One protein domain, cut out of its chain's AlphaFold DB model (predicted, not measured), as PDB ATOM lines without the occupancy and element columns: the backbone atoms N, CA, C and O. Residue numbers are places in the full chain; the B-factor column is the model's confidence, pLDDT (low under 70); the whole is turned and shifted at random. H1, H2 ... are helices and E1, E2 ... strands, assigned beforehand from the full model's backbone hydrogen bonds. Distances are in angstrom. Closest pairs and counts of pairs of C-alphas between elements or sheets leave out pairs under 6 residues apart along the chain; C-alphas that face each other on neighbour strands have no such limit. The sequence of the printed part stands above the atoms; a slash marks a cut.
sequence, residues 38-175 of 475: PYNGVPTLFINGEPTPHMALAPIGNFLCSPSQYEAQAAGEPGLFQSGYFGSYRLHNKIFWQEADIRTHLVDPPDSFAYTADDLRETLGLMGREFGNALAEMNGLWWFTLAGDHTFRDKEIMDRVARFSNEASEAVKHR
ATOM      1  N   PRO A  38     -42.512  61.012  36.350       76.25
ATOM      2  CA  PRO A  38     -42.010  60.907  37.716       76.25
ATOM      3  C   PRO A  38     -43.114  60.409  38.664       76.25
ATOM      4  O   PRO A  38     -44.172  61.027  38.754       76.25
ATOM      5  N   TYR A  39     -42.853  59.334  39.407       69.94
ATOM      6  CA  TYR A  39     -43.708  58.812  40.477       69.94
ATOM      7  C   TYR A  39     -42.836  58.511  41.697       69.94
ATOM      8  O   TYR A  39     -41.847  57.793  41.583       69.94
ATOM      9  N   ASN A  40     -43.124  59.132  42.846       65.12
ATOM     10  CA  ASN A  40     -42.314  59.023  44.075       65.12
ATOM     11  C   ASN A  40     -40.799  59.272  43.878       65.12
ATOM     12  O   ASN A  40     -39.952  58.672  44.536       65.12
ATOM     13  N   GLY A  41     -40.447  60.186  42.965       66.56
ATOM     14  CA  GLY A  41     -39.055  60.525  42.640       66.56
ATOM     15  C   GLY A  41     -38.376  59.567  41.653       66.56
ATOM     16  O   GLY A  41     -37.176  59.695  41.418       66.56
ATOM     17  N   VAL A  42     -39.129  58.635  41.062       54.91
ATOM     18  CA  VAL A  42     -38.643  57.611  40.130       54.91
ATOM     19  C   VAL A  42     -39.308  57.769  38.757       54.91
ATOM     20  O   VAL A  42     -40.537  57.842  38.695       54.91
ATOM     21  N   PRO A  43     -38.557  57.791  37.637       66.81
ATOM     22  CA  PRO A  43     -39.144  57.661  36.306       66.81
ATOM     23  C   PRO A  43     -39.867  56.314  36.184       66.81
ATOM     24  O   PRO A  43     -39.230  55.263  36.188       66.81
ATOM     25  N   THR A  44     -41.192  56.350  36.094       62.81
ATOM     26  CA  THR A  44     -42.059  55.167  36.089       62.81
ATOM     27  C   THR A  44     -42.844  55.131  34.786       62.81
ATOM     28  O   THR A  44     -43.281  56.174  34.297       62.81
ATOM     29  N   LEU A  45     -42.984  53.947  34.187       71.81
ATOM     30  CA  LEU A  45     -43.856  53.747  33.033       71.81
ATOM     31  C   LEU A  45     -45.302  53.787  33.518       71.81
ATOM     32  O   LEU A  45     -45.651  53.069  34.435       71.81
ATOM     33  N   PHE A  46     -46.139  54.603  32.904       74.75
ATOM     34  CA  PHE A  46     -47.574  54.632  33.120       74.75
ATOM     35  C   PHE A  46     -48.244  54.020  31.904       74.75
ATOM     36  O   PHE A  46     -48.006  54.496  30.791       74.75
ATOM     37  N   ILE A  47     -49.070  52.998  32.109       69.44
ATOM     38  CA  ILE A  47     -49.925  52.420  31.073       69.44
ATOM     39  C   ILE A  47     -51.367  52.751  31.445       69.44
ATOM     40  O   ILE A  47     -51.821  52.428  32.536       69.44
ATOM     41  N   ASN A  48     -52.080  53.438  30.549       75.81
ATOM     42  CA  ASN A  48     -53.480  53.844  30.741       75.81
ATOM     43  C   ASN A  48     -53.735  54.652  32.026       75.81
ATOM     44  O   ASN A  48     -54.795  54.551  32.631       75.81
ATOM     45  N   GLY A  49     -52.766  55.487  32.411       75.88
ATOM     46  CA  GLY A  49     -52.869  56.362  33.583       75.88
ATOM     47  C   GLY A  49     -52.382  55.739  34.890       75.88
ATOM     48  O   GLY A  49     -52.212  56.481  35.854       75.88
ATOM     49  N   GLU A  50     -52.052  54.446  34.899       72.56
ATOM     50  CA  GLU A  50     -51.597  53.740  36.097       72.56
ATOM     51  C   GLU A  50     -50.083  53.502  36.086       72.56
ATOM     52  O   GLU A  50     -49.543  53.055  35.063       72.56
ATOM     53  N   PRO A  51     -49.369  53.766  37.199       72.00
ATOM     54  CA  PRO A  51     -47.954  53.448  37.311       72.00
ATOM     55  C   PRO A  51     -47.775  51.935  37.186       72.00
ATOM     56  O   PRO A  51     -48.284  51.150  37.977       72.00
ATOM     57  N   THR A  52     -47.055  51.522  36.155       62.66
ATOM     58  CA  THR A  52     -46.873  50.132  35.768       62.66
ATOM     59  C   THR A  52     -45.410  49.728  35.963       62.66
ATOM     60  O   THR A  52     -44.519  50.257  35.285       62.66
ATOM     61  N   PRO A  53     -45.125  48.790  36.876       57.72
ATOM     62  CA  PRO A  53     -43.803  48.204  36.986       57.72
ATOM     63  C   PRO A  53     -43.396  47.454  35.705       57.72
ATOM     64  O   PRO A  53     -44.198  46.915  34.948       57.72
ATOM     65  N   HIS A  54     -42.091  47.444  35.454       52.12
ATOM     66  CA  HIS A  54     -41.435  46.974  34.230       52.12
ATOM     67  C   HIS A  54     -41.575  45.467  33.948       52.12
ATOM     68  O   HIS A  54     -41.159  45.023  32.880       52.12
ATOM     69  N   MET A  55     -42.139  44.682  34.872       53.38
ATOM     70  CA  MET A  55     -42.377  43.245  34.692       53.38
ATOM     71  C   MET A  55     -43.826  42.899  34.373       53.38
ATOM     72  O   MET A  55     -44.197  41.727  34.454       53.38
ATOM     73  N   ALA A  56     -44.618  43.893  33.961       49.84
ATOM     74  CA  ALA A  56     -45.979  43.683  33.516       49.84
ATOM     75  C   ALA A  56     -46.042  42.476  32.573       49.84
ATOM     76  O   ALA A  56     -45.454  42.472  31.488       49.84
ATOM     77  N   LEU A  57     -46.780  41.457  33.019       53.50
ATOM     78  CA  LEU A  57     -47.336  40.359  32.237       53.50
ATOM     79  C   LEU A  57     -48.274  40.949  31.181       53.50
ATOM     80  O   LEU A  57     -49.481  40.716  31.198       53.50
ATOM     81  N   ALA A  58     -47.728  41.772  30.288       52.59
ATOM     82  CA  ALA A  58     -48.500  42.578  29.378       52.59
ATOM     83  C   ALA A  58     -49.429  41.642  28.589       52.59
ATOM     84  O   ALA A  58     -49.003  40.560  28.153       52.59
ATOM     85  N   PRO A  59     -50.702  42.019  28.393       49.53
ATOM     86  CA  PRO A  59     -51.688  41.193  27.692       49.53
ATOM     87  C   PRO A  59     -51.360  40.980  26.201       49.53
ATOM     88  O   PRO A  59     -52.114  40.336  25.487       49.53
ATOM     89  N   ILE A  60     -50.233  41.513  25.728       48.62
ATOM     90  CA  ILE A  60     -49.892  41.676  24.314       48.62
ATOM     91  C   ILE A  60     -49.016  40.516  23.786       48.62
ATOM     92  O   ILE A  60     -48.768  40.430  22.589       48.62
ATOM     93  N   GLY A  61     -48.561  39.595  24.648       56.31
ATOM     94  CA  GLY A  61     -47.696  38.480  24.243       56.31
ATOM     95  C   GLY A  61     -47.985  37.160  24.960       56.31
ATOM     96  O   GLY A  61     -48.148  37.128  26.182       56.31
ATOM     97  N   ASN A  62     -47.993  36.066  24.188       71.75
ATOM     98  CA  ASN A  62     -48.099  34.683  24.681       71.75
ATOM     99  C   ASN A  62     -46.747  34.101  25.128       71.75
ATOM    100  O   ASN A  62     -46.699  33.002  25.682       71.75
ATOM    101  N   PHE A  63     -45.647  34.823  24.895       76.06
ATOM    102  CA  PHE A  63     -44.326  34.429  25.362       76.06
ATOM    103  C   PHE A  63     -43.512  35.617  25.881       76.06
ATOM    104  O   PHE A  63     -43.760  36.769  25.520       76.06
ATOM    105  N   LEU A  64     -42.548  35.313  26.742       84.12
ATOM    106  CA  LEU A  64     -41.554  36.226  27.301       84.12
ATOM    107  C   LEU A  64     -40.163  35.661  27.014       84.12
ATOM    108  O   LEU A  64     -40.015  34.452  26.868       84.12
ATOM    109  N   CYS A  65     -39.143  36.509  26.958       86.12
ATOM    110  CA  CYS A  65     -37.756  36.063  26.883       86.12
ATOM    111  C   CYS A  65     -36.844  37.013  27.655       86.12
ATOM    112  O   CYS A  65     -37.162  38.193  27.831       86.12
ATOM    113  N   SER A  66     -35.732  36.489  28.155       86.12
ATOM    114  CA  SER A  66     -34.639  37.299  28.688       86.12
ATOM    115  C   SER A  66     -33.333  36.510  28.645       86.12
ATOM    116  O   SER A  66     -33.390  35.279  28.760       86.12
ATOM    117  N   PRO A  67     -32.175  37.190  28.585       87.31
ATOM    118  CA  PRO A  67     -30.898  36.529  28.781       87.31
ATOM    119  C   PRO A  67     -30.773  35.981  30.207       87.31
ATOM    120  O   PRO A  67     -31.549  36.321  31.119       87.31
ATOM    121  N   SER A  68     -29.765  35.139  30.405       86.19
ATOM    122  CA  SER A  68     -29.290  34.762  31.735       86.19
ATOM    123  C   SER A  68     -28.722  35.992  32.458       86.19
ATOM    124  O   SER A  68     -28.265  36.953  31.840       86.19
ATOM    125  N   GLN A  69     -28.774  35.996  33.789       87.00
ATOM    126  CA  GLN A  69     -28.130  37.008  34.621       87.00
ATOM    127  C   GLN A  69     -26.643  37.010  34.303       87.00
ATOM    128  O   GLN A  69     -26.025  35.948  34.301       87.00
ATOM    129  N   TYR A  70     -26.079  38.189  34.063       85.69
ATOM    130  CA  TYR A  70     -24.656  38.326  33.759       85.69
ATOM    131  C   TYR A  70     -23.773  38.164  34.996       85.69
ATOM    132  O   TYR A  70     -22.600  37.819  34.880       85.69
ATOM    133  N   GLU A  71     -24.325  38.350  36.198       83.00
ATOM    134  CA  GLU A  71     -23.598  38.022  37.418       83.00
ATOM    135  C   GLU A  71     -23.845  36.566  37.839       83.00
ATOM    136  O   GLU A  71     -24.953  36.044  37.722       83.00
ATOM    137  N   ALA A  72     -22.812  35.933  38.405       89.31
ATOM    138  CA  ALA A  72     -22.843  34.541  38.860       89.31
ATOM    139  C   ALA A  72     -23.071  33.524  37.714       89.31
ATOM    140  O   ALA A  72     -23.864  32.589  37.833       89.31
ATOM    141  N   GLN A  73     -22.356  33.720  36.599       91.38
ATOM    142  CA  GLN A  73     -22.351  32.818  35.439       91.38
ATOM    143  C   GLN A  73     -21.214  31.789  35.445       91.38
ATOM    144  O   GLN A  73     -21.331  30.804  34.719       91.38
ATOM    145  N   ALA A  74     -20.167  31.998  36.248       93.75
ATOM    146  CA  ALA A  74     -18.976  31.149  36.302       93.75
ATOM    147  C   ALA A  74     -19.272  29.680  36.651       93.75
ATOM    148  O   ALA A  74     -20.361  29.350  37.137       93.75
ATOM    149  N   ALA A  75     -18.296  28.791  36.443       95.12
ATOM    150  CA  ALA A  75     -18.355  27.420  36.943       95.12
ATOM    151  C   ALA A  75     -18.766  27.363  38.425       95.12
ATOM    152  O   ALA A  75     -18.185  28.019  39.289       95.12
ATOM    153  N   GLY A  76     -19.776  26.547  38.724       95.62
ATOM    154  CA  GLY A  76     -20.310  26.369  40.071       95.62
ATOM    155  C   GLY A  76     -21.272  27.463  40.526       95.62
ATOM    156  O   GLY A  76     -21.865  27.332  41.602       95.62
ATOM    157  N   GLU A  77     -21.484  28.504  39.727       96.00
ATOM    158  CA  GLU A  77     -22.459  29.560  39.984       96.00
ATOM    159  C   GLU A  77     -23.817  29.272  39.316       96.00
ATOM    160  O   GLU A  77     -23.904  28.469  38.381       96.00
ATOM    161  N   PRO A  78     -24.925  29.858  39.810       93.25
ATOM    162  CA  PRO A  78     -26.261  29.425  39.426       93.25
ATOM    163  C   PRO A  78     -26.713  29.833  38.025       93.25
ATOM    164  O   PRO A  78     -27.655  29.209  37.542       93.25
ATOM    165  N   GLY A  79     -26.095  30.839  37.389       88.75
ATOM    166  CA  GLY A  79     -26.464  31.318  36.049       88.75
ATOM    167  C   GLY A  79     -27.969  31.456  35.861       88.75
ATOM    168  O   GLY A  79     -28.558  30.821  34.991       88.75
ATOM    169  N   LEU A  80     -28.611  32.196  36.766       87.12
ATOM    170  CA  LEU A  80     -30.065  32.319  36.789       87.12
ATOM    171  C   LEU A  80     -30.573  33.178  35.635       87.12
ATOM    172  O   LEU A  80     -29.816  33.758  34.877       87.12
ATOM    173  N   PHE A  81     -31.884  33.318  35.546       87.56
ATOM    174  CA  PHE A  81     -32.563  34.112  34.531       87.56
ATOM    175  C   PHE A  81     -32.721  35.565  34.966       87.56
ATOM    176  O   PHE A  81     -33.022  35.819  36.144       87.56
ATOM    177  N   GLN A  82     -32.611  36.515  34.035       85.38
ATOM    178  CA  GLN A  82     -32.876  37.915  34.362       85.38
ATOM    179  C   GLN A  82     -34.317  38.102  34.852       85.38
ATOM    180  O   GLN A  82     -34.527  38.657  35.933       85.38
ATOM    181  N   SER A  83     -35.279  37.516  34.139       84.56
ATOM    182  CA  SER A  83     -36.666  37.369  34.582       84.56
ATOM    183  C   SER A  83     -36.947  35.905  34.921       84.56
ATOM    184  O   SER A  83     -36.766  35.035  34.079       84.56
ATOM    185  N   GLY A  84     -37.324  35.609  36.168       86.62
ATOM    186  CA  GLY A  84     -37.459  34.224  36.645       86.62
ATOM    187  C   GLY A  84     -38.744  33.934  37.400       86.62
ATOM    188  O   GLY A  84     -38.722  33.127  38.322       86.62
ATOM    189  N   TYR A  85     -39.837  34.600  37.033       91.38
ATOM    190  CA  TYR A  85     -41.158  34.438  37.649       91.38
ATOM    191  C   TYR A  85     -41.963  33.352  36.926       91.38
ATOM    192  O   TYR A  85     -43.079  33.575  36.464       91.38
ATOM    193  N   PHE A  86     -41.367  32.164  36.773       91.00
ATOM    194  CA  PHE A  86     -41.943  31.071  35.976       91.00
ATOM    195  C   PHE A  86     -43.276  30.563  36.521       91.00
ATOM    196  O   PHE A  86     -44.123  30.122  35.742       91.00
ATOM    197  N   GLY A  87     -43.491  30.676  37.838       93.00
ATOM    198  CA  GLY A  87     -44.786  30.420  38.460       93.00
ATOM    199  C   GLY A  87     -45.858  31.342  37.883       93.00
ATOM    200  O   GLY A  87     -46.876  30.848  37.392       93.00
ATOM    201  N   SER A  88     -45.595  32.653  37.857       92.75
ATOM    202  CA  SER A  88     -46.478  33.650  37.236       92.75
ATOM    203  C   SER A  88     -46.700  33.383  35.756       92.75
ATOM    204  O   SER A  88     -47.836  33.365  35.294       92.75
ATOM    205  N   TYR A  89     -45.635  33.144  34.986       90.62
ATOM    206  CA  TYR A  89     -45.777  32.942  33.541       90.62
ATOM    207  C   TYR A  89     -46.691  31.759  33.244       90.62
ATOM    208  O   TYR A  89     -47.641  31.894  32.477       90.62
ATOM    209  N   ARG A  90     -46.471  30.635  33.926       89.62
ATOM    210  CA  ARG A  90     -47.291  29.433  33.784       89.62
ATOM    211  C   ARG A  90     -48.733  29.647  34.243       89.62
ATOM    212  O   ARG A  90     -49.635  29.179  33.556       89.62
ATOM    213  N   LEU A  91     -48.951  30.342  35.362       91.69
ATOM    214  CA  LEU A  91     -50.293  30.676  35.863       91.69
ATOM    215  C   LEU A  91     -51.098  31.475  34.828       91.69
ATOM    216  O   LEU A  91     -52.272  31.198  34.610       91.69
ATOM    217  N   HIS A  92     -50.430  32.389  34.124       89.00
ATOM    218  CA  HIS A  92     -51.026  33.243  33.095       89.00
ATOM    219  C   HIS A  92     -50.939  32.665  31.675       89.00
ATOM    220  O   HIS A  92     -51.097  33.399  30.700       89.00
ATOM    221  N   ASN A  93     -50.689  31.357  31.536       87.06
ATOM    222  CA  ASN A  93     -50.567  30.654  30.250       87.06
ATOM    223  C   ASN A  93     -49.539  31.275  29.283       87.06
ATOM    224  O   ASN A  93     -49.706  31.231  28.062       87.06
ATOM    225  N   LYS A  94     -48.463  31.848  29.824       86.12
ATOM    226  CA  LYS A  94     -47.335  32.391  29.067       86.12
ATOM    227  C   LYS A  94     -46.170  31.408  29.070       86.12
ATOM    228  O   LYS A  94     -45.862  30.777  30.080       86.12
ATOM    229  N   ILE A  95     -45.495  31.315  27.931       83.38
ATOM    230  CA  ILE A  95     -44.256  30.543  27.788       83.38
ATOM    231  C   ILE A  95     -43.068  31.479  27.988       83.38
ATOM    232  O   ILE A  95     -43.068  32.602  27.492       83.38
ATOM    233  N   PHE A  96     -42.032  31.028  28.687       88.94
ATOM    234  CA  PHE A  96     -40.766  31.746  28.727       88.94
ATOM    235  C   PHE A  96     -39.741  31.075  27.820       88.94
ATOM    236  O   PHE A  96     -39.610  29.850  27.820       88.94
ATOM    237  N   TRP A  97     -39.016  31.887  27.060       88.75
ATOM    238  CA  TRP A  97     -37.909  31.473  26.221       88.75
ATOM    239  C   TRP A  97     -36.601  32.001  26.803       88.75
ATOM    240  O   TRP A  97     -36.362  33.207  26.862       88.75
ATOM    241  N   GLN A  98     -35.757  31.085  27.260       89.75
ATOM    242  CA  GLN A  98     -34.427  31.390  27.746       89.75
ATOM    243  C   GLN A  98     -33.523  31.735  26.572       89.75
ATOM    244  O   GLN A  98     -33.291  30.918  25.677       89.75
ATOM    245  N   GLU A  99     -33.003  32.951  26.604       90.25
ATOM    246  CA  GLU A  99     -31.937  33.380  25.718       90.25
ATOM    247  C   GLU A  99     -30.610  32.960  26.357       90.25
ATOM    248  O   GLU A  99     -30.094  33.637  27.246       90.25
ATOM    249  N   ALA A 100     -30.093  31.789  25.969       90.75
ATOM    250  CA  ALA A 100     -28.833  31.273  26.496       90.75
ATOM    251  C   ALA A 100     -27.666  32.055  25.880       90.75
ATOM    252  O   ALA A 100     -27.042  31.624  24.906       90.75
ATOM    253  N   ASP A 101     -27.421  33.229  26.457       87.75
ATOM    254  CA  ASP A 101     -26.369  34.176  26.096       87.75
ATOM    255  C   ASP A 101     -25.075  33.909  26.881       87.75
ATOM    256  O   ASP A 101     -24.561  34.760  27.608       87.75
ATOM    257  N   ILE A 102     -24.566  32.680  26.799       90.38
ATOM    258  CA  ILE A 102     -23.303  32.317  27.452       90.38
ATOM    259  C   ILE A 102     -22.113  32.691  26.564       90.38
ATOM    260  O   ILE A 102     -22.188  32.657  25.335       90.38
ATOM    261  N   ARG A 103     -20.979  33.022  27.181       93.12
ATOM    262  CA  ARG A 103     -19.708  33.203  26.473       93.12
ATOM    263  C   ARG A 103     -18.915  31.905  26.566       93.12
ATOM    264  O   ARG A 103     -18.505  31.489  27.648       93.12
ATOM    265  N   THR A 104     -18.749  31.238  25.429       95.62
ATOM    266  CA  THR A 104     -17.925  30.027  25.344       95.62
ATOM    267  C   THR A 104     -16.442  30.386  25.435       95.62
ATOM    268  O   THR A 104     -16.063  31.541  25.243       95.62
ATOM    269  N   HIS A 105     -15.590  29.386  25.648       96.44
ATOM    270  CA  HIS A 105     -14.129  29.544  25.665       96.44
ATOM    271  C   HIS A 105     -13.505  30.014  24.341       96.44
ATOM    272  O   HIS A 105     -12.308  30.272  24.279       96.44
ATOM    273  N   LEU A 106     -14.299  30.111  23.271       96.56
ATOM    274  CA  LEU A 106     -13.861  30.598  21.963       96.56
ATOM    275  C   LEU A 106     -14.028  32.116  21.794       96.56
ATOM    276  O   LEU A 106     -13.687  32.643  20.737       96.56
ATOM    277  N   VAL A 107     -14.591  32.812  22.787       94.81
ATOM    278  CA  VAL A 107     -14.714  34.276  22.775       94.81
ATOM    279  C   VAL A 107     -13.335  34.900  22.996       94.81
ATOM    280  O   VAL A 107     -12.780  34.801  24.088       94.81
ATOM    281  N   ASP A 108     -12.810  35.568  21.967       89.31
ATOM    282  CA  ASP A 108     -11.515  36.257  21.998       89.31
ATOM    283  C   ASP A 108     -11.629  37.681  21.400       89.31
ATOM    284  O   ASP A 108     -12.075  37.828  20.256       89.31
ATOM    285  N   PRO A 109     -11.249  38.745  22.139       90.38
ATOM    286  CA  PRO A 109     -10.846  38.725  23.548       90.38
ATOM    287  C   PRO A 109     -12.013  38.336  24.473       90.38
ATOM    288  O   PRO A 109     -13.171  38.519  24.086       90.38
ATOM    289  N   PRO A 110     -11.732  37.852  25.701       89.31
ATOM    290  CA  PRO A 110     -12.761  37.605  26.705       89.31
ATOM    291  C   PRO A 110     -13.703  38.803  26.878       89.31
ATOM    292  O   PRO A 110     -13.278  39.963  26.811       89.31
ATOM    293  N   ASP A 111     -14.986  38.524  27.104       86.62
ATOM    294  CA  ASP A 111     -16.008  39.560  27.212       86.62
ATOM    295  C   ASP A 111     -15.780  40.392  28.487       86.62
ATOM    296  O   ASP A 111     -15.498  39.877  29.566       86.62
ATOM    297  N   SER A 112     -15.876  41.714  28.359       83.38
ATOM    298  CA  SER A 112     -15.664  42.639  29.482       83.38
ATOM    299  C   SER A 112     -16.880  42.789  30.408       83.38
ATOM    300  O   SER A 112     -16.774  43.404  31.470       83.38
ATOM    301  N   PHE A 113     -18.038  42.275  29.996       81.19
ATOM    302  CA  PHE A 113     -19.334  42.448  30.644       81.19
ATOM    303  C   PHE A 113     -19.928  41.129  31.156       81.19
ATOM    304  O   PHE A 113     -20.519  41.113  32.236       81.19
ATOM    305  N   ALA A 114     -19.774  40.041  30.400       86.06
ATOM    306  CA  ALA A 114     -20.256  38.704  30.749       86.06
ATOM    307  C   ALA A 114     -19.096  37.752  31.077       86.06
ATOM    308  O   ALA A 114     -17.957  37.988  30.682       86.06
ATOM    309  N   TYR A 115     -19.374  36.660  31.790       92.19
ATOM    310  CA  TYR A 115     -18.340  35.674  32.109       92.19
ATOM    311  C   TYR A 115     -18.021  34.798  30.894       92.19
ATOM    312  O   TYR A 115     -18.910  34.096  30.413       92.19
ATOM    313  N   THR A 116     -16.760  34.800  30.455       95.44
ATOM    314  CA  THR A 116     -16.213  33.889  29.438       95.44
ATOM    315  C   THR A 116     -15.678  32.619  30.088       95.44
ATOM    316  O   THR A 116     -14.852  32.705  30.987       95.44
ATOM    317  N   ALA A 117     -16.151  31.455  29.631       95.81
ATOM    318  CA  ALA A 117     -15.635  30.159  30.072       95.81
ATOM    319  C   ALA A 117     -14.137  30.008  29.755       95.81
ATOM    320  O   ALA A 117     -13.701  30.411  28.679       95.81
ATOM    321  N   ASP A 118     -13.374  29.370  30.639       95.31
ATOM    322  CA  ASP A 118     -11.924  29.216  30.472       95.31
ATOM    323  C   ASP A 118     -11.562  28.149  29.429       95.31
ATOM    324  O   ASP A 118     -10.559  28.259  28.722       95.31
ATOM    325  N   ASP A 119     -12.369  27.087  29.330       96.56
ATOM    326  CA  ASP A 119     -12.112  25.956  28.442       96.56
ATOM    327  C   ASP A 119     -13.396  25.298  27.894       96.56
ATOM    328  O   ASP A 119     -14.540  25.662  28.211       96.56
ATOM    329  N   LEU A 120     -13.206  24.309  27.015       97.50
ATOM    330  CA  LEU A 120     -14.295  23.538  26.418       97.50
ATOM    331  C   LEU A 120     -15.133  22.812  27.473       97.50
ATOM    332  O   LEU A 120     -16.358  22.766  27.365       97.50
ATOM    333  N   ARG A 121     -14.507  22.276  28.521       96.44
ATOM    334  CA  ARG A 121     -15.223  21.557  29.575       96.44
ATOM    335  C   ARG A 121     -16.161  22.503  30.317       96.44
ATOM    336  O   ARG A 121     -17.329  22.163  30.502       96.44
ATOM    337  N   GLU A 122     -15.672  23.667  30.730       97.12
ATOM    338  CA  GLU A 122     -16.494  24.679  31.382       97.12
ATOM    339  C   GLU A 122     -17.606  25.144  30.444       97.12
ATOM    340  O   GLU A 122     -18.761  25.169  30.859       97.12
ATOM    341  N   THR A 123     -17.307  25.378  29.162       97.31
ATOM    342  CA  THR A 123     -18.330  25.691  28.150       97.31
ATOM    343  C   THR A 123     -19.460  24.654  28.153       97.31
ATOM    344  O   THR A 123     -20.631  25.012  28.280       97.31
ATOM    345  N   LEU A 124     -19.130  23.361  28.077       97.38
ATOM    346  CA  LEU A 124     -20.116  22.275  28.089       97.38
ATOM    347  C   LEU A 124     -20.878  22.186  29.422       97.38
ATOM    348  O   LEU A 124     -22.070  21.864  29.431       97.38
ATOM    349  N   GLY A 125     -20.211  22.483  30.540       97.00
ATOM    350  CA  GLY A 125     -20.812  22.572  31.869       97.00
ATOM    351  C   GLY A 125     -21.854  23.687  31.961       97.00
ATOM    352  O   GLY A 125     -22.997  23.425  32.349       97.00
ATOM    353  N   LEU A 126     -21.497  24.899  31.525       96.31
ATOM    354  CA  LEU A 126     -22.387  26.063  31.477       96.31
ATOM    355  C   LEU A 126     -23.574  25.816  30.545       96.31
ATOM    356  O   LEU A 126     -24.718  25.993  30.958       96.31
ATOM    357  N   MET A 127     -23.336  25.305  29.335       97.06
ATOM    358  CA  MET A 127     -24.406  24.898  28.419       97.06
ATOM    359  C   MET A 127     -25.352  23.872  29.058       97.06
ATOM    360  O   MET A 127     -26.572  23.975  28.933       97.06
ATOM    361  N   GLY A 128     -24.796  22.887  29.771       97.19
ATOM    362  CA  GLY A 128     -25.581  21.909  30.517       97.19
ATOM    363  C   GLY A 128     -26.454  22.566  31.585       97.19
ATOM    364  O   GLY A 128     -27.617  22.193  31.723       97.19
ATOM    365  N   ARG A 129     -25.935  23.564  32.308       96.88
ATOM    366  CA  ARG A 129     -26.694  24.308  33.325       96.88
ATOM    367  C   ARG A 129     -27.868  25.056  32.699       96.88
ATOM    368  O   ARG A 129     -28.984  24.936  33.201       96.88
ATOM    369  N   GLU A 130     -27.634  25.776  31.599       95.44
ATOM    370  CA  GLU A 130     -28.692  26.496  30.877       95.44
ATOM    371  C   GLU A 130     -29.793  25.525  30.420       95.44
ATOM    372  O   GLU A 130     -30.970  25.731  30.719       95.44
ATOM    373  N   PHE A 131     -29.408  24.412  29.788       96.75
ATOM    374  CA  PHE A 131     -30.347  23.405  29.297       96.75
ATOM    375  C   PHE A 131     -31.128  22.701  30.411       96.75
ATOM    376  O   PHE A 131     -32.343  22.532  30.316       96.75
ATOM    377  N   GLY A 132     -30.458  22.301  31.491       95.88
ATOM    378  CA  GLY A 132     -31.115  21.622  32.603       95.88
ATOM    379  C   GLY A 132     -32.059  22.534  33.384       95.88
ATOM    380  O   GLY A 132     -33.125  22.082  33.802       95.88
ATOM    381  N   ASN A 133     -31.730  23.823  33.512       94.50
ATOM    382  CA  ASN A 133     -32.668  24.824  34.015       94.50
ATOM    383  C   ASN A 133     -33.891  24.959  33.095       94.50
ATOM    384  O   ASN A 133     -35.013  24.947  33.599       94.50
ATOM    385  N   ALA A 134     -33.706  25.016  31.770       93.81
ATOM    386  CA  ALA A 134     -34.820  25.069  30.821       93.81
ATOM    387  C   ALA A 134     -35.749  23.848  30.945       93.81
ATOM    388  O   ALA A 134     -36.968  24.007  31.046       93.81
ATOM    389  N   LEU A 135     -35.181  22.638  31.021       94.38
ATOM    390  CA  LEU A 135     -35.943  21.402  31.223       94.38
ATOM    391  C   LEU A 135     -36.710  21.403  32.548       94.38
ATOM    392  O   LEU A 135     -37.895  21.066  32.568       94.38
ATOM    393  N   ALA A 136     -36.057  21.782  33.651       93.50
ATOM    394  CA  ALA A 136     -36.665  21.791  34.978       93.50
ATOM    395  C   ALA A 136     -37.786  22.839  35.092       93.50
ATOM    396  O   ALA A 136     -38.869  22.531  35.596       93.50
ATOM    397  N   GLU A 137     -37.572  24.057  34.591       92.00
ATOM    398  CA  GLU A 137     -38.577  25.134  34.577       92.00
ATOM    399  C   GLU A 137     -39.672  24.931  33.521       92.00
ATOM    400  O   GLU A 137     -40.712  25.582  33.581       92.00
ATOM    401  N   MET A 138     -39.487  23.977  32.600       90.38
ATOM    402  CA  MET A 138     -40.383  23.722  31.466       90.38
ATOM    403  C   MET A 138     -40.463  24.916  30.496       90.38
ATOM    404  O   MET A 138     -41.531  25.207  29.947       90.38
ATOM    405  N   ASN A 139     -39.322  25.579  30.288       89.00
ATOM    406  CA  ASN A 139     -39.141  26.737  29.414       89.00
ATOM    407  C   ASN A 139     -38.633  26.330  28.023       89.00
ATOM    408  O   ASN A 139     -38.023  25.276  27.847       89.00
ATOM    409  N   GLY A 140     -38.841  27.207  27.039       89.75
ATOM    410  CA  GLY A 140     -38.088  27.167  25.787       89.75
ATOM    411  C   GLY A 140     -36.652  27.652  25.998       89.75
ATOM    412  O   GLY A 140     -36.378  28.382  26.950       89.75
ATOM    413  N   LEU A 141     -35.743  27.268  25.105       91.94
ATOM    414  CA  LEU A 141     -34.351  27.720  25.107       91.94
ATOM    415  C   LEU A 141     -33.866  27.901  23.671       91.94
ATOM    416  O   LEU A 141     -34.128  27.058  22.811       91.94
ATOM    417  N   TRP A 142     -33.143  28.988  23.407       91.62
ATOM    418  CA  TRP A 142     -32.307  29.118  22.214       91.62
ATOM    419  C   TRP A 142     -30.875  29.436  22.626       91.62
ATOM    420  O   TRP A 142     -30.636  30.067  23.654       91.62
ATOM    421  N   TRP A 143     -29.925  29.028  21.791       92.31
ATOM    422  CA  TRP A 143     -28.531  29.438  21.906       92.31
ATOM    423  C   TRP A 143     -28.373  30.787  21.219       92.31
ATOM    424  O   TRP A 143     -28.622  30.889  20.017       92.31
ATOM    425  N   PHE A 144     -28.020  31.824  21.976       89.19
ATOM    426  CA  PHE A 144     -27.883  33.171  21.433       89.19
ATOM    427  C   PHE A 144     -26.414  33.507  21.224       89.19
ATOM    428  O   PHE A 144     -25.659  33.689  22.174       89.19
ATOM    429  N   THR A 145     -25.997  33.574  19.963       88.62
ATOM    430  CA  THR A 145     -24.607  33.820  19.564       88.62
ATOM    431  C   THR A 145     -24.263  35.313  19.600       88.62
ATOM    432  O   THR A 145     -23.699  35.846  18.646       88.62
ATOM    433  N   LEU A 146     -24.582  36.021  20.695       86.62
ATOM    434  CA  LEU A 146     -24.383  37.478  20.790       86.62
ATOM    435  C   LEU A 146     -22.913  37.884  20.619       86.62
ATOM    436  O   LEU A 146     -22.618  38.902  19.999       86.62
ATOM    437  N   ALA A 147     -21.989  37.058  21.118       86.81
ATOM    438  CA  ALA A 147     -20.547  37.236  20.941       86.81
ATOM    439  C   ALA A 147     -20.027  36.767  19.563       86.81
ATOM    440  O   ALA A 147     -18.824  36.763  19.316       86.81
ATOM    441  N   GLY A 148     -20.925  36.399  18.645       89.50
ATOM    442  CA  GLY A 148     -20.638  35.991  17.274       89.50
ATOM    443  C   GLY A 148     -20.646  34.475  17.067       89.50
ATOM    444  O   GLY A 148     -20.276  33.694  17.939       89.50
ATOM    445  N   ASP A 149     -21.009  34.044  15.860       91.12
ATOM    446  CA  ASP A 149     -21.199  32.621  15.527       91.12
ATOM    447  C   ASP A 149     -19.926  31.770  15.637       91.12
ATOM    448  O   ASP A 149     -19.989  30.546  15.744       91.12
ATOM    449  N   HIS A 150     -18.747  32.401  15.606       93.62
ATOM    450  CA  HIS A 150     -17.471  31.703  15.776       93.62
ATOM    451  C   HIS A 150     -17.358  31.005  17.138       93.62
ATOM    452  O   HIS A 150     -16.661  30.000  17.243       93.62
ATOM    453  N   THR A 151     -18.111  31.472  18.136       93.38
ATOM    454  CA  THR A 151     -18.142  30.929  19.501       93.38
ATOM    455  C   THR A 151     -18.743  29.522  19.595       93.38
ATOM    456  O   THR A 151     -18.589  28.856  20.616       93.38
ATOM    457  N   PHE A 152     -19.374  29.041  18.517       95.19
ATOM    458  CA  PHE A 152     -19.918  27.686  18.377       95.19
ATOM    459  C   PHE A 152     -19.203  26.861  17.291       95.19
ATOM    460  O   PHE A 152     -19.648  25.766  16.954       95.19
ATOM    461  N   ARG A 153     -18.081  27.340  16.727       95.31
ATOM    462  CA  ARG A 153     -17.305  26.612  15.700       95.31
ATOM    463  C   ARG A 153     -16.387  25.542  16.300       95.31
ATOM    464  O   ARG A 153     -15.212  25.462  15.958       95.31
ATOM    465  N   ASP A 154     -16.945  24.705  17.161       97.06
ATOM    466  CA  ASP A 154     -16.287  23.537  17.733       97.06
ATOM    467  C   ASP A 154     -17.200  22.312  17.609       97.06
ATOM    468  O   ASP A 154     -18.423  22.402  17.762       97.06
ATOM    469  N   LYS A 155     -16.606  21.158  17.294       97.81
ATOM    470  CA  LYS A 155     -17.369  19.934  17.048       97.81
ATOM    471  C   LYS A 155     -18.075  19.447  18.314       97.81
ATOM    472  O   LYS A 155     -19.234  19.053  18.231       97.81
ATOM    473  N   GLU A 156     -17.411  19.471  19.465       98.00
ATOM    474  CA  GLU A 156     -17.981  18.970  20.718       98.00
ATOM    475  C   GLU A 156     -19.096  19.887  21.233       98.00
ATOM    476  O   GLU A 156     -20.118  19.395  21.723       98.00
ATOM    477  N   ILE A 157     -18.959  21.206  21.052       97.69
ATOM    478  CA  ILE A 157     -20.048  22.164  21.306       97.69
ATOM    479  C   ILE A 157     -21.267  21.826  20.439       97.69
ATOM    480  O   ILE A 157     -22.382  21.709  20.954       97.69
ATOM    481  N   MET A 158     -21.083  21.633  19.131       97.31
ATOM    482  CA  MET A 158     -22.203  21.360  18.222       97.31
ATOM    483  C   MET A 158     -22.823  19.973  18.428       97.31
ATOM    484  O   MET A 158     -24.047  19.842  18.362       97.31
ATOM    485  N   ASP A 159     -22.026  18.956  18.762       96.94
ATOM    486  CA  ASP A 159     -22.528  17.636  19.163       96.94
ATOM    487  C   ASP A 159     -23.390  17.743  20.431       96.94
ATOM    488  O   ASP A 159     -24.451  17.117  20.537       96.94
ATOM    489  N   ARG A 160     -22.972  18.583  21.388       95.94
ATOM    490  CA  ARG A 160     -23.747  18.865  22.599       95.94
ATOM    491  C   ARG A 160     -25.069  19.564  22.269       95.94
ATOM    492  O   ARG A 160     -26.101  19.142  22.792       95.94
ATOM    493  N   VAL A 161     -25.071  20.562  21.380       96.38
ATOM    494  CA  VAL A 161     -26.303  21.216  20.888       96.38
ATOM    495  C   VAL A 161     -27.249  20.206  20.235       96.38
ATOM    496  O   VAL A 161     -28.446  20.210  20.532       96.38
ATOM    497  N   ALA A 162     -26.733  19.308  19.392       95.81
ATOM    498  CA  ALA A 162     -27.539  18.268  18.757       95.81
ATOM    499  C   ALA A 162     -28.183  17.334  19.794       95.81
ATOM    500  O   ALA A 162     -29.381  17.051  19.714       95.81
ATOM    501  N   ARG A 163     -27.426  16.914  20.817       95.31
ATOM    502  CA  ARG A 163     -27.970  16.109  21.922       95.31
ATOM    503  C   ARG A 163     -29.046  16.859  22.706       95.31
ATOM    504  O   ARG A 163     -30.098  16.281  22.957       95.31
ATOM    505  N   PHE A 164     -28.841  18.135  23.033       95.94
ATOM    506  CA  PHE A 164     -29.876  18.946  23.684       95.94
ATOM    507  C   PHE A 164     -31.155  19.041  22.853       95.94
ATOM    508  O   PHE A 164     -32.243  18.916  23.403       95.94
ATOM    509  N   SER A 165     -31.041  19.224  21.536       94.38
ATOM    510  CA  SER A 165     -32.200  19.291  20.638       94.38
ATOM    511  C   SER A 165     -33.009  17.986  20.636       94.38
ATOM    512  O   SER A 165     -34.243  18.007  20.696       94.38
ATOM    513  N   ASN A 166     -32.323  16.838  20.648       94.12
ATOM    514  CA  ASN A 166     -32.967  15.527  20.747       94.12
ATOM    515  C   ASN A 166     -33.684  15.356  22.095       94.12
ATOM    516  O   ASN A 166     -34.866  15.017  22.122       94.12
ATOM    517  N   GLU A 167     -33.009  15.657  23.206       94.75
ATOM    518  CA  GLU A 167     -33.598  15.564  24.550       94.75
ATOM    519  C   GLU A 167     -34.769  16.544  24.737       94.75
ATOM    520  O   GLU A 167     -35.784  16.189  25.329       94.75
ATOM    521  N   ALA A 168     -34.683  17.755  24.179       92.94
ATOM    522  CA  ALA A 168     -35.784  18.717  24.179       92.94
ATOM    523  C   ALA A 168     -36.995  18.194  23.392       92.94
ATOM    524  O   ALA A 168     -38.135  18.350  23.829       92.94
ATOM    525  N   SER A 169     -36.754  17.542  22.251       91.62
ATOM    526  CA  SER A 169     -37.814  16.932  21.443       91.62
ATOM    527  C   SER A 169     -38.541  15.827  22.213       91.62
ATOM    528  O   SER A 169     -39.770  15.747  22.163       91.62
ATOM    529  N   GLU A 170     -37.808  15.011  22.974       91.00
ATOM    530  CA  GLU A 170     -38.401  14.001  23.857       91.00
ATOM    531  C   GLU A 170     -39.129  14.633  25.050       91.00
ATOM    532  O   GLU A 170     -40.248  14.227  25.366       91.00
ATOM    533  N   ALA A 171     -38.578  15.690  25.652       90.94
ATOM    534  CA  ALA A 171     -39.215  16.423  26.747       90.94
ATOM    535  C   ALA A 171     -40.564  17.046  26.342       90.94
ATOM    536  O   ALA A 171     -41.479  17.126  27.163       90.94
ATOM    537  N   VAL A 172     -40.718  17.469  25.082       88.56
ATOM    538  CA  VAL A 172     -41.997  17.966  24.544       88.56
ATOM    539  C   VAL A 172     -43.022  16.836  24.404       88.56
ATOM    540  O   VAL A 172     -44.187  17.031  24.750       88.56
ATOM    541  N   LYS A 173     -42.607  15.651  23.936       88.31
ATOM    542  CA  LYS A 173     -43.490  14.475  23.787       88.31
ATOM    543  C   LYS A 173     -43.904  13.888  25.136       88.31
ATOM    544  O   LYS A 173     -45.054  13.494  25.320       88.31
ATOM    545  N   HIS A 174     -42.970  13.840  26.080       85.56
ATOM    546  CA  HIS A 174     -43.127  13.238  27.401       85.56
ATOM    547  C   HIS A 174     -43.028  14.294  28.496       85.56
ATOM    548  O   HIS A 174     -42.240  14.191  29.439       85.56
ATOM    549  N   ARG A 175     -43.854  15.332  28.352       82.69
ATOM    550  CA  ARG A 175     -43.821  16.496  29.228       82.69
ATOM    551  C   ARG A 175     -44.110  16.102  30.675       82.69
ATOM    552  O   ARG A 175     -45.127  15.479  30.978       82.69
TER     553      ARG A 175
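AT A GLANCE: This is residues 38 to 175 of the 475 residues of an uncharacterized protein of Pirellulaceae bacterium (UniProt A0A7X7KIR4). A small sheet of three parallel strands, in the order E3 E4 E5, has the long helix H2 over one face, and the long helix H4 runs side by side with H2. At one end, away from this body, lies a small separate hairpin, E1 and E2. The printed part has 138 residues, with four named helices and five named strands in the order E1 E2 E3 H1 E4 H2 E5 H3 H4, class mixed. It is only just loose, close to compact, with a radius of gyration of the C-alphas of 17.3 A and spans of 53 by 40 by 25 A.

HOW THE PARTS SIT: In the sheet, E4, residues 95 to 100, is the inner strand between E3, residues 63 to 67, and E5, residues 140 to 143. N 97 and O 64, 2.8 A, and N 98 and O 140, 2.8 A, are within hydrogen-bond range. H2, residues 120 to 137, is on the sheet over E4 and E5 at a height of 10.2 A, making two layers, a helix on one face of a sheet; the closest C-alphas of H2 and E5 are Ala 134 and Leu 141, 6.3 A. H4, residues 155 to 173, touches H2 at a shallow tilt of 11 degrees, the same way, closest at C-alphas 124 and 157, 6.8 A. H4 and H1, residues 86 to 91, only graze the sheet. E3 H1 E4 and E4 H2 E5 are strand-helix-strand units, parallel neighbour strands with a helix between, both right-handed in crossover. H3, residues 149 to 152, is not on the sheet. E1, residues 42 to 47, and E2, residues 50 to 52, form an antiparallel hairpin, N 52 and O 45 being 2.7 A apart. Every O i to N i+4 pair is within range in H1, H2 and H4; H3 is too short for one.

IN THESE COORDINATES: E4 is 15.5 A long, H2 25.7 A and H4 27.5 A. C-alpha 42, where E1 begins, is at (-38.643, 57.611, 40.130), and C-alpha 173, where H4 ends, at (-43.490, 14.475, 23.787).

THE WHOLE: The C-alphas farthest apart, Asn 40 and Lys 155, are 53.7 A apart. The printed part has no cut; the links E3 to H1 and E4 to H2 are long. The pLDDT is under 70 at residues 39 to 44, 47 and 52 to 61.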